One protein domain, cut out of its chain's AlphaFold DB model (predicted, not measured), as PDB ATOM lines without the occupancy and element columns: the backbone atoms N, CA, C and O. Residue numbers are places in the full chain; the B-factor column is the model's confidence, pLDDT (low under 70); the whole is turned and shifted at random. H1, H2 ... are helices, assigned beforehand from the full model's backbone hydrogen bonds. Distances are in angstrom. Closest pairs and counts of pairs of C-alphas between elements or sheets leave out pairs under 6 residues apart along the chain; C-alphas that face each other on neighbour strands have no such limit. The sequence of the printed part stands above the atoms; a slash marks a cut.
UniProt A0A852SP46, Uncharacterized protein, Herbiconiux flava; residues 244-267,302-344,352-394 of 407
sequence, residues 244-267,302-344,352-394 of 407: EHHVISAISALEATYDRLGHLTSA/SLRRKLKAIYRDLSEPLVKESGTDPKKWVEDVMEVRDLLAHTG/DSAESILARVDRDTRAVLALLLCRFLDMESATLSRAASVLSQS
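AT A GLANCE: This is residues 244 to 267, 302 to 344 and 352 to 394 of the 407 residues of an uncharacterized protein of Herbiconiux flava (UniProt A0A852SP46). Long helix H5 runs through the middle, with H1 beside it, H4 crossing it and H6 folded back on it as a hairpin. H2 packs on H4 and H1, H3 on H6. The all-helix printed part has 110 residues with six named helices, H1 to H6; it is compact, with a radius of gyration of the C-alphas of 13.6 A and spans of 44 by 36 by 21 A.

IN THESE COORDINATES: H5 is residues 352 to 376, 36.2 A long; H1 is 244 to 260 and H4 326 to 342, each 24.5 A; H6 is 381 to 393, H2 303 to 313, H3 316 to 321. C-alpha 244 is at (-12.033, -32.015, -24.302), C-alpha 393 at (-22.260, -41.200, -6.172).

HOW THE PARTS SIT: Residues 358 to 369 of H5 touch H1; the closest C-alphas, of Val 247 and Asp 362, are 4.9 A apart. O i to N i+4 pairs are within hydrogen-bond range throughout H2 to H6; in H1, 12 of 13.

THE WHOLE: Residues 268 to 301 and 345 to 351 are cut out, with C-alpha gaps of 11.0 and 19.2 A; pLDDT is under 70 at nine residues.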
ATOM      1  N   GLU A 244     -12.815 -33.246 -24.281       85.38
ATOM      2  CA  GLU A 244     -12.033 -32.015 -24.302       85.38
ATOM      3  C   GLU A 244     -12.944 -30.782 -24.327       85.38
ATOM      4  O   GLU A 244     -12.782 -29.874 -23.514       85.38
ATOM      5  N   HIS A 245     -13.968 -30.768 -25.188       86.12
ATOM      6  CA  HIS A 245     -14.935 -29.667 -25.234       86.12
ATOM      7  C   HIS A 245     -15.725 -29.545 -23.929       86.12
ATOM      8  O   HIS A 245     -15.998 -28.427 -23.481       86.12
ATOM      9  N   HIS A 246     -16.083 -30.665 -23.298       87.38
ATOM     10  CA  HIS A 246     -16.767 -30.640 -22.005       87.38
ATOM     11  C   HIS A 246     -15.888 -30.053 -20.903       87.38
ATOM     12  O   HIS A 246     -16.370 -29.200 -20.150       87.38
ATOM     13  N   VAL A 247     -14.614 -30.446 -20.854       90.38
ATOM     14  CA  VAL A 247     -13.652 -29.936 -19.874       90.38
ATOM     15  C   VAL A 247     -13.389 -28.446 -20.086       90.38
ATOM     16  O   VAL A 247     -13.506 -27.673 -19.135       90.38
ATOM     17  N   ILE A 248     -13.115 -28.014 -21.323       90.38
ATOM     18  CA  ILE A 248     -12.890 -26.595 -21.653       90.38
ATOM     19  C   ILE A 248     -14.104 -25.758 -21.257       90.38
ATOM     20  O   ILE A 248     -13.958 -24.702 -20.635       90.38
ATOM     21  N   SER A 249     -15.309 -26.241 -21.565       90.94
ATOM     22  CA  SER A 249     -16.551 -25.550 -21.217       90.94
ATOM     23  C   SER A 249     -16.743 -25.446 -19.703       90.94
ATOM     24  O   SER A 249     -17.143 -24.392 -19.213       90.94
ATOM     25  N   ALA A 250     -16.432 -26.506 -18.949       92.62
ATOM     26  CA  ALA A 250     -16.532 -26.506 -17.491       92.62
ATOM     27  C   ALA A 250     -15.512 -25.551 -16.844       92.62
ATOM     28  O   ALA A 250     -15.887 -24.749 -15.991       92.62
ATOM     29  N   ILE A 251     -14.247 -25.572 -17.282       93.50
ATOM     30  CA  ILE A 251     -13.210 -24.648 -16.791       93.50
ATOM     31  C   ILE A 251     -13.587 -23.196 -17.120       93.50
ATOM     32  O   ILE A 251     -13.520 -22.329 -16.251       93.50
ATOM     33  N   SER A 252     -14.057 -22.936 -18.342       91.06
ATOM     34  CA  SER A 252     -14.473 -21.593 -18.771       91.06
ATOM     35  C   SER A 252     -15.674 -21.082 -17.971       91.06
ATOM     36  O   SER A 252     -15.681 -19.931 -17.537       91.06
ATOM     37  N   ALA A 253     -16.671 -21.939 -17.723       92.38
ATOM     38  CA  ALA A 253     -17.818 -21.606 -16.881       92.38
ATOM     39  C   ALA A 253     -17.391 -21.290 -15.445       92.38
ATOM     40  O   ALA A 253     -17.925 -20.365 -14.836       92.38
ATOM     41  N   LEU A 254     -16.406 -22.015 -14.915       93.25
ATOM     42  CA  LEU A 254     -15.845 -21.759 -13.595       93.25
ATOM     43  C   LEU A 254     -15.119 -20.415 -13.529       93.25
ATOM     44  O   LEU A 254     -15.344 -19.664 -12.583       93.25
ATOM     45  N   GLU A 255     -14.287 -20.080 -14.518       90.94
ATOM     46  CA  GLU A 255     -13.615 -18.775 -14.562       90.94
ATOM     47  C   GLU A 255     -14.625 -17.627 -14.675       90.94
ATOM     48  O   GLU A 255     -14.522 -16.656 -13.926       90.94
ATOM     49  N   ALA A 256     -15.634 -17.767 -15.541       89.12
ATOM     50  CA  ALA A 256     -16.703 -16.782 -15.688       89.12
ATOM     51  C   ALA A 256     -17.537 -16.634 -14.406       89.12
ATOM     52  O   ALA A 256     -17.920 -15.525 -14.043       89.12
ATOM     53  N   THR A 257     -17.794 -17.743 -13.707       88.88
ATOM     54  CA  THR A 257     -18.496 -17.735 -12.418       88.88
ATOM     55  C   THR A 257     -17.658 -17.040 -11.352       88.88
ATOM     56  O   THR A 257     -18.178 -16.195 -10.631       88.88
ATOM     57  N   TYR A 258     -16.356 -17.333 -11.277       89.56
ATOM     58  CA  TYR A 258     -15.444 -16.683 -10.335       89.56
ATOM     59  C   TYR A 258     -15.449 -15.163 -10.481       89.56
ATOM     60  O   TYR A 258     -15.539 -14.453  -9.485       89.56
ATOM     61  N   ASP A 259     -15.396 -14.669 -11.716       86.00
ATOM     62  CA  ASP A 259     -15.352 -13.230 -11.983       86.00
ATOM     63  C   ASP A 259     -16.659 -12.516 -11.571       86.00
ATOM     64  O   ASP A 259     -16.657 -11.303 -11.373       86.00
ATOM     65  N   ARG A 260     -17.763 -13.256 -11.382       85.81
ATOM     66  CA  ARG A 260     -19.039 -12.736 -10.852       85.81
ATOM     67  C   ARG A 260     -19.158 -12.819  -9.334       85.81
ATOM     68  O   ARG A 260     -19.987 -12.120  -8.758       85.81
ATOM     69  N   LEU A 261     -18.332 -13.631  -8.678       81.00
ATOM     70  CA  LEU A 261     -18.297 -13.772  -7.224       81.00
ATOM     71  C   LEU A 261     -17.573 -12.595  -6.585       81.00
ATOM     72  O   LEU A 261     -16.571 -12.809  -5.922       81.00
ATOM     73  N   GLY A 262     -18.026 -11.356  -6.785       75.94
ATOM     74  CA  GLY A 262     -17.296 -10.134  -6.405       75.94
ATOM     75  C   GLY A 262     -16.757 -10.069  -4.961       75.94
ATOM     76  O   GLY A 262     -15.909  -9.233  -4.670       75.94
ATOM     77  N   HIS A 263     -17.181 -10.956  -4.052       79.50
ATOM     78  CA  HIS A 263     -16.597 -11.135  -2.716       79.50
ATOM     79  C   HIS A 263     -15.297 -11.965  -2.675       79.50
ATOM     80  O   HIS A 263     -14.521 -11.832  -1.731       79.50
ATOM     81  N   LEU A 264     -15.041 -12.823  -3.665       77.00
ATOM     82  CA  LEU A 264     -13.850 -13.677  -3.770       77.00
ATOM     83  C   LEU A 264     -12.732 -13.075  -4.608       77.00
ATOM     84  O   LEU A 264     -11.649 -13.669  -4.661       77.00
ATOM     85  N   THR A 265     -12.972 -11.955  -5.289       65.50
ATOM     86  CA  THR A 265     -11.968 -11.314  -6.139       65.50
ATOM     87  C   THR A 265     -10.846 -10.768  -5.267       65.50
ATOM     88  O   THR A 265     -10.937  -9.679  -4.703       65.50
ATOM     89  N   SER A 266      -9.771 -11.546  -5.133       66.44
ATOM     90  CA  SER A 266      -8.530 -11.031  -4.567       66.44
ATOM     91  C   SER A 266      -7.910 -10.046  -5.548       66.44
ATOM     92  O   SER A 266      -8.047 -10.218  -6.762       66.44
ATOM     93  N   ALA A 267      -7.204  -9.040  -5.029       69.06
ATOM     94  CA  ALA A 267      -6.457  -8.136  -5.887       69.06
ATOM     95  C   ALA A 267      -5.538  -8.958  -6.817       69.06
ATOM     96  O   ALA A 267      -4.922  -9.940  -6.369       69.06
ATOM     97  N   SER A 302      -4.595 -15.397 -11.765       88.69
ATOM     98  CA  SER A 302      -4.310 -16.696 -12.376       88.69
ATOM     99  C   SER A 302      -5.363 -17.745 -12.017       88.69
ATOM    100  O   SER A 302      -5.860 -17.773 -10.887       88.69
ATOM    101  N   LEU A 303      -5.639 -18.669 -12.944       91.31
ATOM    102  CA  LEU A 303      -6.607 -19.757 -12.751       91.31
ATOM    103  C   LEU A 303      -6.358 -20.537 -11.454       91.31
ATOM    104  O   LEU A 303      -7.277 -20.734 -10.668       91.31
ATOM    105  N   ARG A 304      -5.101 -20.890 -11.159       93.44
ATOM    106  CA  ARG A 304      -4.734 -21.572  -9.907       93.44
ATOM    107  C   ARG A 304      -5.212 -20.817  -8.661       93.44
ATOM    108  O   ARG A 304      -5.659 -21.447  -7.705       93.44
ATOM    109  N   ARG A 305      -5.104 -19.481  -8.637       92.06
ATOM    110  CA  ARG A 305      -5.610 -18.676  -7.513       92.06
ATOM    111  C   ARG A 305      -7.140 -18.657  -7.493       92.06
ATOM    112  O   ARG A 305      -7.695 -18.769  -6.407       92.06
ATOM    113  N   LYS A 306      -7.802 -18.552  -8.654       93.12
ATOM    114  CA  LYS A 306      -9.273 -18.602  -8.761       93.12
ATOM    115  C   LYS A 306      -9.828 -19.921  -8.202       93.12
ATOM    116  O   LYS A 306     -10.652 -19.903  -7.294       93.12
ATOM    117  N   LEU A 307      -9.288 -21.061  -8.647       94.31
ATOM    118  CA  LEU A 307      -9.680 -22.398  -8.174       94.31
ATOM    119  C   LEU A 307      -9.491 -22.544  -6.656       94.31
ATOM    120  O   LEU A 307     -10.370 -23.053  -5.961       94.31
ATOM    121  N   LYS A 308      -8.361 -22.047  -6.126       94.00
ATOM    122  CA  LYS A 308      -8.086 -22.056  -4.681       94.00
ATOM    123  C   LYS A 308      -9.066 -21.215  -3.875       94.00
ATOM    124  O   LYS A 308      -9.429 -21.610  -2.772       94.00
ATOM    125  N   ALA A 309      -9.468 -20.059  -4.392       92.62
ATOM    126  CA  ALA A 309     -10.459 -19.214  -3.742       92.62
ATOM    127  C   ALA A 309     -11.843 -19.882  -3.734       92.62
ATOM    128  O   ALA A 309     -12.495 -19.891  -2.696       92.62
ATOM    129  N   ILE A 310     -12.236 -20.526  -4.839       93.31
ATOM    130  CA  ILE A 310     -13.528 -21.220  -4.967       93.31
ATOM    131  C   ILE A 310     -13.698 -22.333  -3.933       93.31
ATOM    132  O   ILE A 310     -14.679 -22.328  -3.192       93.31
ATOM    133  N   TYR A 311     -12.766 -23.291  -3.843       92.00
ATOM    134  CA  TYR A 311     -12.974 -24.405  -2.906       92.00
ATOM    135  C   TYR A 311     -12.866 -23.954  -1.441       92.00
ATOM    136  O   TYR A 311     -13.435 -24.589  -0.559       92.00
ATOM    137  N   ARG A 312     -12.131 -22.867  -1.161       92.38
ATOM    138  CA  ARG A 312     -12.088 -22.266   0.179       92.38
ATOM    139  C   ARG A 312     -13.417 -21.629   0.538       92.38
ATOM    140  O   ARG A 312     -13.868 -21.824   1.659       92.38
ATOM    141  N   ASP A 313     -14.032 -20.921  -0.407       91.94
ATOM    142  CA  ASP A 313     -15.367 -20.356  -0.227       91.94
ATOM    143  C   ASP A 313     -16.382 -21.461   0.064       91.94
ATOM    144  O   ASP A 313     -17.060 -21.404   1.084       91.94
ATOM    145  N   LEU A 314     -16.417 -22.522  -0.750       92.50
ATOM    146  CA  LEU A 314     -17.282 -23.689  -0.534       92.50
ATOM    147  C   LEU A 314     -16.958 -24.504   0.728       92.50
ATOM    148  O   LEU A 314     -17.763 -25.347   1.111       92.50
ATOM    149  N   SER A 315     -15.824 -24.251   1.380       93.25
ATOM    150  CA  SER A 315     -15.187 -25.087   2.402       93.25
ATOM    151  C   SER A 315     -14.612 -26.412   1.874       93.25
ATOM    152  O   SER A 315     -15.218 -27.139   1.086       93.25
ATOM    153  N   GLU A 316     -13.419 -26.765   2.362       94.06
ATOM    154  CA  GLU A 316     -12.737 -28.014   1.998       94.06
ATOM    155  C   GLU A 316     -13.557 -29.284   2.322       94.06
ATOM    156  O   GLU A 316     -13.575 -30.188   1.482       94.06
ATOM    157  N   PRO A 317     -14.255 -29.388   3.477       95.62
ATOM    158  CA  PRO A 317     -15.067 -30.562   3.795       95.62
ATOM    159  C   PRO A 317     -16.199 -30.809   2.794       95.62
ATOM    160  O   PRO A 317     -16.368 -31.943   2.354       95.62
ATOM    161  N   LEU A 318     -16.922 -29.762   2.380       95.06
ATOM    162  CA  LEU A 318     -18.039 -29.893   1.441       95.06
ATOM    163  C   LEU A 318     -17.564 -30.361   0.059       95.06
ATOM    164  O   LEU A 318     -18.173 -31.231  -0.561       95.06
ATOM    165  N   VAL A 319     -16.437 -29.824  -0.419       95.94
ATOM    166  CA  VAL A 319     -15.867 -30.257  -1.703       95.94
ATOM    167  C   VAL A 319     -15.410 -31.718  -1.629       95.94
ATOM    168  O   VAL A 319     -15.678 -32.481  -2.558       95.94
ATOM    169  N   LYS A 320     -14.824 -32.157  -0.509       95.88
ATOM    170  CA  LYS A 320     -14.478 -33.575  -0.299       95.88
ATOM    171  C   LYS A 320     -15.700 -34.487  -0.229       95.88
ATOM    172  O   LYS A 320     -15.651 -35.582  -0.781       95.88
ATOM    173  N   GLU A 321     -16.792 -34.039   0.390       95.38
ATOM    174  CA  GLU A 321     -18.065 -34.774   0.425       95.38
ATOM    175  C   GLU A 321     -18.614 -35.026  -0.991       95.38
ATOM    176  O   GLU A 321     -19.257 -36.043  -1.222       95.38
ATOM    177  N   SER A 322     -18.271 -34.175  -1.969       94.50
ATOM    178  CA  SER A 322     -18.599 -34.394  -3.388       94.50
ATOM    179  C   SER A 322     -17.735 -35.438  -4.105       94.50
ATOM    180  O   SER A 322     -17.914 -35.671  -5.298       94.50
ATOM    181  N   GLY A 323     -16.790 -36.067  -3.402       93.88
ATOM    182  CA  GLY A 323     -15.816 -36.994  -3.982       93.88
ATOM    183  C   GLY A 323     -14.650 -36.305  -4.700       93.88
ATOM    184  O   GLY A 323     -13.881 -36.979  -5.385       93.88
ATOM    185  N   THR A 324     -14.504 -34.986  -4.540       95.25
ATOM    186  CA  THR A 324     -13.435 -34.185  -5.154       95.25
ATOM    187  C   THR A 324     -12.330 -33.909  -4.137       95.25
ATOM    188  O   THR A 324     -12.585 -33.302  -3.097       95.25
ATOM    189  N   ASP A 325     -11.083 -34.293  -4.431       96.12
ATOM    190  CA  ASP A 325      -9.920 -33.831  -3.659       96.12
ATOM    191  C   ASP A 325      -9.553 -32.408  -4.114       96.12
ATOM    192  O   ASP A 325      -9.090 -32.240  -5.244       96.12
ATOM    193  N   PRO A 326      -9.700 -31.370  -3.267       95.38
ATOM    194  CA  PRO A 326      -9.535 -29.986  -3.709       95.38
ATOM    195  C   PRO A 326      -8.116 -29.643  -4.166       95.38
ATOM    196  O   PRO A 326      -7.945 -28.805  -5.050       95.38
ATOM    197  N   LYS A 327      -7.085 -30.256  -3.571       95.94
ATOM    198  CA  LYS A 327      -5.688 -29.964  -3.932       95.94
ATOM    199  C   LYS A 327      -5.344 -30.639  -5.248       95.94
ATOM    200  O   LYS A 327      -4.856 -29.970  -6.157       95.94
ATOM    201  N   LYS A 328      -5.681 -31.926  -5.354       95.69
ATOM    202  CA  LYS A 328      -5.464 -32.699  -6.575       95.69
ATOM    203  C   LYS A 328      -6.264 -32.138  -7.749       95.69
ATOM    204  O   LYS A 328      -5.723 -32.011  -8.837       95.69
ATOM    205  N   TRP A 329      -7.509 -31.722  -7.526       96.75
ATOM    206  CA  TRP A 329      -8.337 -31.083  -8.549       96.75
ATOM    207  C   TRP A 329      -7.686 -29.817  -9.121       96.75
ATOM    208  O   TRP A 329      -7.648 -29.642 -10.335       96.75
ATOM    209  N   VAL A 330      -7.115 -28.950  -8.275       96.81
ATOM    210  CA  VAL A 330      -6.397 -27.749  -8.742       96.81
ATOM    211  C   VAL A 330      -5.181 -28.114  -9.596       96.81
ATOM    212  O   VAL A 330      -4.897 -27.419 -10.568       96.81
ATOM    213  N   GLU A 331      -4.441 -29.155  -9.219       96.25
ATOM    214  CA  GLU A 331      -3.282 -29.640  -9.977       96.25
ATOM    215  C   GLU A 331      -3.713 -30.227 -11.325       96.25
ATOM    216  O   GLU A 331      -3.234 -29.766 -12.360       96.25
ATOM    217  N   ASP A 332      -4.691 -31.134 -11.314       94.81
ATOM    218  CA  ASP A 332      -5.209 -31.809 -12.504       94.81
ATOM    219  C   ASP A 332      -5.830 -30.808 -13.504       94.81
ATOM    220  O   ASP A 332      -5.614 -30.920 -14.707       94.81
ATOM    221  N   VAL A 333      -6.569 -29.788 -13.039       95.31
ATOM    222  CA  VAL A 333      -7.120 -28.735 -13.920       95.31
ATOM    223  C   VAL A 333      -6.005 -27.941 -14.603       95.31
ATOM    224  O   VAL A 333      -6.132 -27.581 -15.773       95.31
ATOM    225  N   MET A 334      -4.919 -27.637 -13.884       94.00
ATOM    226  CA  MET A 334      -3.786 -26.911 -14.459       94.00
ATOM    227  C   MET A 334      -3.048 -27.765 -15.492       94.00
ATOM    228  O   MET A 334      -2.729 -27.244 -16.555       94.00
ATOM    229  N   GLU A 335      -2.829 -29.048 -15.199       91.31
ATOM    230  CA  GLU A 335      -2.225 -30.015 -16.124       91.31
ATOM    231  C   GLU A 335      -3.067 -30.173 -17.395       91.31
ATOM    232  O   GLU A 335      -2.553 -30.043 -18.500       91.31
ATOM    233  N   VAL A 336      -4.380 -30.365 -17.255       90.50
ATOM    234  CA  VAL A 336      -5.281 -30.508 -18.403       90.50
ATOM    235  C   VAL A 336      -5.366 -29.229 -19.225       90.50
ATOM    236  O   VAL A 336      -5.407 -29.302 -20.448       90.50
ATOM    237  N   ARG A 337      -5.382 -28.049 -18.599       88.81
ATOM    238  CA  ARG A 337      -5.371 -26.785 -19.349       88.81
ATOM    239  C   ARG A 337      -4.086 -26.628 -20.161       88.81
ATOM    240  O   ARG A 337      -4.166 -26.183 -21.301       88.81
ATOM    241  N   ASP A 338      -2.944 -26.967 -19.573       86.44
ATOM    242  CA  ASP A 338      -1.641 -26.928 -20.240       86.44
ATOM    243  C   ASP A 338      -1.608 -27.910 -21.418       86.44
ATOM    244  O   ASP A 338      -1.324 -27.525 -22.552       86.44
ATOM    245  N   LEU A 339      -2.059 -29.146 -21.180       84.50
ATOM    246  CA  LEU A 339      -2.218 -30.166 -22.209       84.50
ATOM    247  C   LEU A 339      -3.102 -29.656 -23.354       84.50
ATOM    248  O   LEU A 339      -2.673 -29.642 -24.502       84.50
ATOM    249  N   LEU A 340      -4.310 -29.172 -23.065       83.44
ATOM    250  CA  LEU A 340      -5.249 -28.684 -24.082       83.44
ATOM    251  C   LEU A 340      -4.735 -27.447 -24.841       83.44
ATOM    252  O   LEU A 340      -5.085 -27.264 -26.003       83.44
ATOM    253  N   ALA A 341      -3.896 -26.613 -24.220       79.94
ATOM    254  CA  ALA A 341      -3.275 -25.464 -24.880       79.94
ATOM    255  C   ALA A 341      -2.124 -25.861 -25.822       79.94
ATOM    256  O   ALA A 341      -1.886 -25.180 -26.819       79.94
ATOM    257  N   HIS A 342      -1.425 -26.961 -25.529       71.69
ATOM    258  CA  HIS A 342      -0.239 -27.410 -26.266       71.69
ATOM    259  C   HIS A 342      -0.499 -28.581 -27.229       71.69
ATOM    260  O   HIS A 342       0.391 -28.973 -27.979       71.69
ATOM    261  N   THR A 343      -1.720 -29.119 -27.278       62.75
ATOM    262  CA  THR A 343      -2.076 -30.312 -28.078       62.75
ATOM    263  C   THR A 343      -2.548 -30.024 -29.507       62.75
ATOM    264  O   THR A 343      -2.969 -30.944 -30.207       62.75
ATOM    265  N   GLY A 344      -2.391 -28.791 -30.008       49.97
ATOM    266  CA  GLY A 344      -2.640 -28.450 -31.421       49.97
ATOM    267  C   GLY A 344      -1.763 -29.213 -32.431       49.97
ATOM    268  O   GLY A 344      -2.045 -29.203 -33.627       49.97
ATOM    269  N   ASP A 352      -4.892 -44.163 -22.366       61.03
ATOM    270  CA  ASP A 352      -5.858 -44.466 -21.290       61.03
ATOM    271  C   ASP A 352      -5.675 -43.566 -20.045       61.03
ATOM    272  O   ASP A 352      -6.619 -43.237 -19.321       61.03
ATOM    273  N   SER A 353      -4.440 -43.114 -19.801       65.50
ATOM    274  CA  SER A 353      -4.100 -42.154 -18.751       65.50
ATOM    275  C   SER A 353      -4.649 -40.739 -18.987       65.50
ATOM    276  O   SER A 353      -5.161 -40.136 -18.045       65.50
ATOM    277  N   ALA A 354      -4.576 -40.207 -20.210       69.44
ATOM    278  CA  ALA A 354      -5.048 -38.864 -20.546       69.44
ATOM    279  C   ALA A 354      -6.583 -38.791 -20.521       69.44
ATOM    280  O   ALA A 354      -7.143 -37.839 -19.975       69.44
ATOM    281  N   GLU A 355      -7.266 -39.833 -21.006       75.88
ATOM    282  CA  GLU A 355      -8.730 -39.937 -20.931       75.88
ATOM    283  C   GLU A 355      -9.203 -39.946 -19.472       75.88
ATOM    284  O   GLU A 355     -10.126 -39.220 -19.094       75.88
ATOM    285  N   SER A 356      -8.516 -40.713 -18.621       81.62
ATOM    286  CA  SER A 356      -8.812 -40.804 -17.190       81.62
ATOM    287  C   SER A 356      -8.663 -39.459 -16.468       81.62
ATOM    288  O   SER A 356      -9.512 -39.097 -15.645       81.62
ATOM    289  N   ILE A 357      -7.619 -38.683 -16.784       87.31
ATOM    290  CA  ILE A 357      -7.419 -37.349 -16.197       87.31
ATOM    291  C   ILE A 357      -8.497 -36.377 -16.699       87.31
ATOM    292  O   ILE A 357      -9.109 -35.696 -15.877       87.31
ATOM    293  N   LEU A 358      -8.798 -36.353 -18.003       88.38
ATOM    294  CA  LEU A 358      -9.860 -35.510 -18.569       88.38
ATOM    295  C   LEU A 358     -11.229 -35.819 -17.950       88.38
ATOM    296  O   LEU A 358     -11.946 -34.906 -17.537       88.38
ATOM    297  N   ALA A 359     -11.580 -37.101 -17.827       87.50
ATOM    298  CA  ALA A 359     -12.854 -37.532 -17.260       87.50
ATOM    299  C   ALA A 359     -12.974 -37.147 -15.780       87.50
ATOM    300  O   ALA A 359     -14.039 -36.706 -15.331       87.50
ATOM    301  N   ARG A 360     -11.875 -37.275 -15.024       90.56
ATOM    302  CA  ARG A 360     -11.799 -36.841 -13.626       90.56
ATOM    303  C   ARG A 360     -11.950 -35.326 -13.504       90.56
ATOM    304  O   ARG A 360     -12.785 -34.879 -12.726       90.56
ATOM    305  N   VAL A 361     -11.223 -34.546 -14.307       93.38
ATOM    306  CA  VAL A 361     -11.318 -33.077 -14.306       93.38
ATOM    307  C   VAL A 361     -12.720 -32.601 -14.690       93.38
ATOM    308  O   VAL A 361     -13.245 -31.713 -14.017       93.38
ATOM    309  N   ASP A 362     -13.357 -33.192 -15.708       92.06
ATOM    310  CA  ASP A 362     -14.743 -32.872 -16.086       92.06
ATOM    311  C   ASP A 362     -15.706 -33.136 -14.922       92.06
ATOM    312  O   ASP A 362     -16.516 -32.278 -14.566       92.06
ATOM    313  N   ARG A 363     -15.609 -34.317 -14.298       92.06
ATOM    314  CA  ARG A 363     -16.457 -34.699 -13.163       92.06
ATOM    315  C   ARG A 363     -16.270 -33.754 -11.977       92.06
ATOM    316  O   ARG A 363     -17.255 -33.185 -11.510       92.06
ATOM    317  N   ASP A 364     -15.037 -33.577 -11.521       95.44
ATOM    318  CA  ASP A 364     -14.712 -32.836 -10.301       95.44
ATOM    319  C   ASP A 364     -15.027 -31.339 -10.469       95.44
ATOM    320  O   ASP A 364     -15.671 -30.724  -9.618       95.44
ATOM    321  N   THR A 365     -14.695 -30.756 -11.629       96.25
ATOM    322  CA  THR A 365     -15.017 -29.349 -11.929       96.25
ATOM    323  C   THR A 365     -16.524 -29.113 -11.950       96.25
ATOM    324  O   THR A 365     -17.001 -28.103 -11.435       96.25
ATOM    325  N   ARG A 366     -17.305 -30.049 -12.499       94.44
ATOM    326  CA  ARG A 366     -18.770 -29.937 -12.516       94.44
ATOM    327  C   ARG A 366     -19.399 -30.149 -11.151       94.44
ATOM    328  O   ARG A 366     -20.393 -29.489 -10.870       94.44
ATOM    329  N   ALA A 367     -18.833 -31.017 -10.315       95.50
ATOM    330  CA  ALA A 367     -19.269 -31.157  -8.931       95.50
ATOM    331  C   ALA A 367     -19.076 -29.836  -8.172       95.50
ATOM    332  O   ALA A 367     -20.020 -29.329  -7.568       95.50
ATOM    333  N   VAL A 368     -17.903 -29.208  -8.304       96.69
ATOM    334  CA  VAL A 368     -17.629 -27.884  -7.719       96.69
ATOM    335  C   VAL A 368     -18.583 -26.814  -8.261       96.69
ATOM    336  O   VAL A 368     -19.160 -26.056  -7.483       96.69
ATOM    337  N   LEU A 369     -18.803 -26.764  -9.577       96.00
ATOM    338  CA  LEU A 369     -19.757 -25.837 -10.198       96.00
ATOM    339  C   LEU A 369     -21.201 -26.058  -9.727       96.00
ATOM    340  O   LEU A 369     -21.936 -25.093  -9.533       96.00
ATOM    341  N   ALA A 370     -21.615 -27.311  -9.536       96.06
ATOM    342  CA  ALA A 370     -22.937 -27.644  -9.022       96.06
ATOM    343  C   ALA A 370     -23.109 -27.180  -7.569       96.06
ATOM    344  O   ALA A 370     -24.148 -26.615  -7.238       96.06
ATOM    345  N   LEU A 371     -22.084 -27.351  -6.727       96.19
ATOM    346  CA  LEU A 371     -22.081 -26.826  -5.358       96.19
ATOM    347  C   LEU A 371     -22.125 -25.293  -5.326       96.19
ATOM    348  O   LEU A 371     -22.880 -24.727  -4.536       96.19
ATOM    349  N   LEU A 372     -21.371 -24.621  -6.207       94.56
ATOM    350  CA  LEU A 372     -21.452 -23.166  -6.376       94.56
ATOM    351  C   LEU A 372     -22.868 -22.733  -6.759       94.56
ATOM    352  O   LEU A 372     -23.413 -21.826  -6.136       94.56
ATOM    353  N   LEU A 373     -23.490 -23.408  -7.730       94.94
ATOM    354  CA  LEU A 373     -24.856 -23.093  -8.134       94.94
ATOM    355  C   LEU A 373     -25.846 -23.306  -6.986       94.94
ATOM    356  O   LEU A 373     -26.658 -22.423  -6.736       94.94
ATOM    357  N   CYS A 374     -25.758 -24.409  -6.236       94.75
ATOM    358  CA  CYS A 374     -26.595 -24.609  -5.048       94.75
ATOM    359  C   CYS A 374     -26.434 -23.472  -4.031       94.75
ATOM    360  O   CYS A 374     -27.420 -23.031  -3.446       94.75
ATOM    361  N   ARG A 375     -25.211 -22.966  -3.841       91.19
ATOM    362  CA  ARG A 375     -24.965 -21.819  -2.964       91.19
ATOM    363  C   ARG A 375     -25.567 -20.522  -3.511       91.19
ATOM    364  O   ARG A 375     -26.065 -19.729  -2.726       91.19
ATOM    365  N   PHE A 376     -25.563 -20.304  -4.825       89.00
ATOM    366  CA  PHE A 376     -26.214 -19.132  -5.441       89.00
ATOM    367  C   PHE A 376     -27.727 -19.191  -5.392       89.00
ATOM    368  O   PHE A 376     -28.387 -18.163  -5.305       89.00
ATOM    369  N   LEU A 377     -28.266 -20.404  -5.405       91.31
ATOM    370  CA  LEU A 377     -29.661 -20.655  -5.099       91.31
ATOM    371  C   LEU A 377     -29.941 -20.534  -3.590       91.31
ATOM    372  O   LEU A 377     -31.036 -20.887  -3.168       91.31
ATOM    373  N   ASP A 378     -28.980 -20.065  -2.783       91.88
ATOM    374  CA  ASP A 378     -29.087 -19.840  -1.337       91.88
ATOM    375  C   ASP A 378     -29.642 -21.067  -0.590       91.88
ATOM    376  O   ASP A 378     -30.463 -20.987   0.323       91.88
ATOM    377  N   MET A 379     -29.253 -22.257  -1.055       90.94
ATOM    378  CA  MET A 379     -29.730 -23.511  -0.490       90.94
ATOM    379  C   MET A 379     -29.142 -23.720   0.906       90.94
ATOM    380  O   MET A 379     -27.944 -23.536   1.125       90.94
ATOM    381  N   GLU A 380     -29.978 -24.193   1.830       91.00
ATOM    382  CA  GLU A 380     -29.557 -24.521   3.189       91.00
ATOM    383  C   GLU A 380     -28.396 -25.530   3.215       91.00
ATOM    384  O   GLU A 380     -28.289 -26.416   2.358       91.00
ATOM    385  N   SER A 381     -27.571 -25.472   4.264       90.00
ATOM    386  CA  SER A 381     -26.404 -26.349   4.441       90.00
ATOM    387  C   SER A 381     -26.735 -27.842   4.326       90.00
ATOM    388  O   SER A 381     -25.961 -28.598   3.743       90.00
ATOM    389  N   ALA A 382     -27.902 -28.276   4.816       89.94
ATOM    390  CA  ALA A 382     -28.346 -29.667   4.688       89.94
ATOM    391  C   ALA A 382     -28.582 -30.076   3.221       89.94
ATOM    392  O   ALA A 382     -28.240 -31.189   2.814       89.94
ATOM    393  N   THR A 383     -29.120 -29.166   2.406       89.94
ATOM    394  CA  THR A 383     -29.297 -29.374   0.962       89.94
ATOM    395  C   THR A 383     -27.955 -29.358   0.232       89.94
ATOM    396  O   THR A 383     -27.759 -30.171  -0.671       89.94
ATOM    397  N   LEU A 384     -27.002 -28.516   0.649       93.00
ATOM    398  CA  LEU A 384     -25.637 -28.510   0.111       93.00
ATOM    399  C   LEU A 384     -24.886 -29.820   0.392       93.00
ATOM    400  O   LEU A 384     -24.307 -30.388  -0.533       93.00
ATOM    401  N   SER A 385     -24.937 -30.346   1.617       92.38
ATOM    402  CA  SER A 385     -24.337 -31.653   1.930       92.38
ATOM    403  C   SER A 385     -25.016 -32.791   1.166       92.38
ATOM    404  O   SER A 385     -24.342 -33.628   0.566       92.38
ATOM    405  N   ARG A 386     -26.354 -32.785   1.057       91.69
ATOM    406  CA  ARG A 386     -27.061 -33.756   0.203       91.69
ATOM    407  C   ARG A 386     -26.601 -33.662  -1.253       91.69
ATOM    408  O   ARG A 386     -26.341 -34.693  -1.868       91.69
ATOM    409  N   ALA A 387     -26.482 -32.451  -1.795       93.69
ATOM    410  CA  ALA A 387     -25.965 -32.217  -3.139       93.69
ATOM    411  C   ALA A 387     -24.565 -32.817  -3.311       93.69
ATOM    412  O   ALA A 387     -24.338 -33.556  -4.266       93.69
ATOM    413  N   ALA A 388     -23.654 -32.561  -2.368       94.00
ATOM    414  CA  ALA A 388     -22.313 -33.136  -2.367       94.00
ATOM    415  C   ALA A 388     -22.366 -34.674  -2.373       94.00
ATOM    416  O   ALA A 388     -21.798 -35.308  -3.261       94.00
ATOM    417  N   SER A 389     -23.153 -35.283  -1.482       93.06
ATOM    418  CA  SER A 389     -23.334 -36.736  -1.438       93.06
ATOM    419  C   SER A 389     -23.826 -37.314  -2.775       93.06
ATOM    420  O   SER A 389     -23.241 -38.273  -3.287       93.06
ATOM    421  N   VAL A 390     -24.834 -36.699  -3.402       92.06
ATOM    422  CA  VAL A 390     -25.351 -37.107  -4.724       92.06
ATOM    423  C   VAL A 390     -24.276 -37.013  -5.811       92.06
ATOM    424  O   VAL A 390     -24.150 -37.909  -6.652       92.06
ATOM    425  N   LEU A 391     -23.475 -35.948  -5.791       92.44
ATOM    426  CA  LEU A 391     -22.389 -35.735  -6.749       92.44
ATOM    427  C   LEU A 391     -21.273 -36.780  -6.588       92.44
ATOM    428  O   LEU A 391     -20.757 -37.258  -7.595       92.44
ATOM    429  N   SER A 392     -20.979 -37.223  -5.359       90.31
ATOM    430  CA  SER A 392     -19.986 -38.281  -5.105       90.31
ATOM    431  C   SER A 392     -20.390 -39.648  -5.671       90.31
ATOM    432  O   SER A 392     -19.548 -40.414  -6.141       90.31
ATOM    433  N   GLN A 393     -21.693 -39.947  -5.661       81.94
ATOM    434  CA  GLN A 393     -22.260 -41.200  -6.172       81.94
ATOM    435  C   GLN A 393     -22.406 -41.187  -7.696       81.94
ATOM    436  O   GLN A 393     -22.504 -42.239  -8.335       81.94
ATOM    437  N   SER A 394     -22.408 -39.993  -8.286       66.56
ATOM    438  CA  SER A 394     -22.434 -39.774  -9.727       66.56
ATOM    439  C   SER A 394     -21.040 -40.044 -10.303       66.56
ATOM    440  O   SER A 394     -20.321 -39.136 -10.714       66.56
TER     441      SER A 394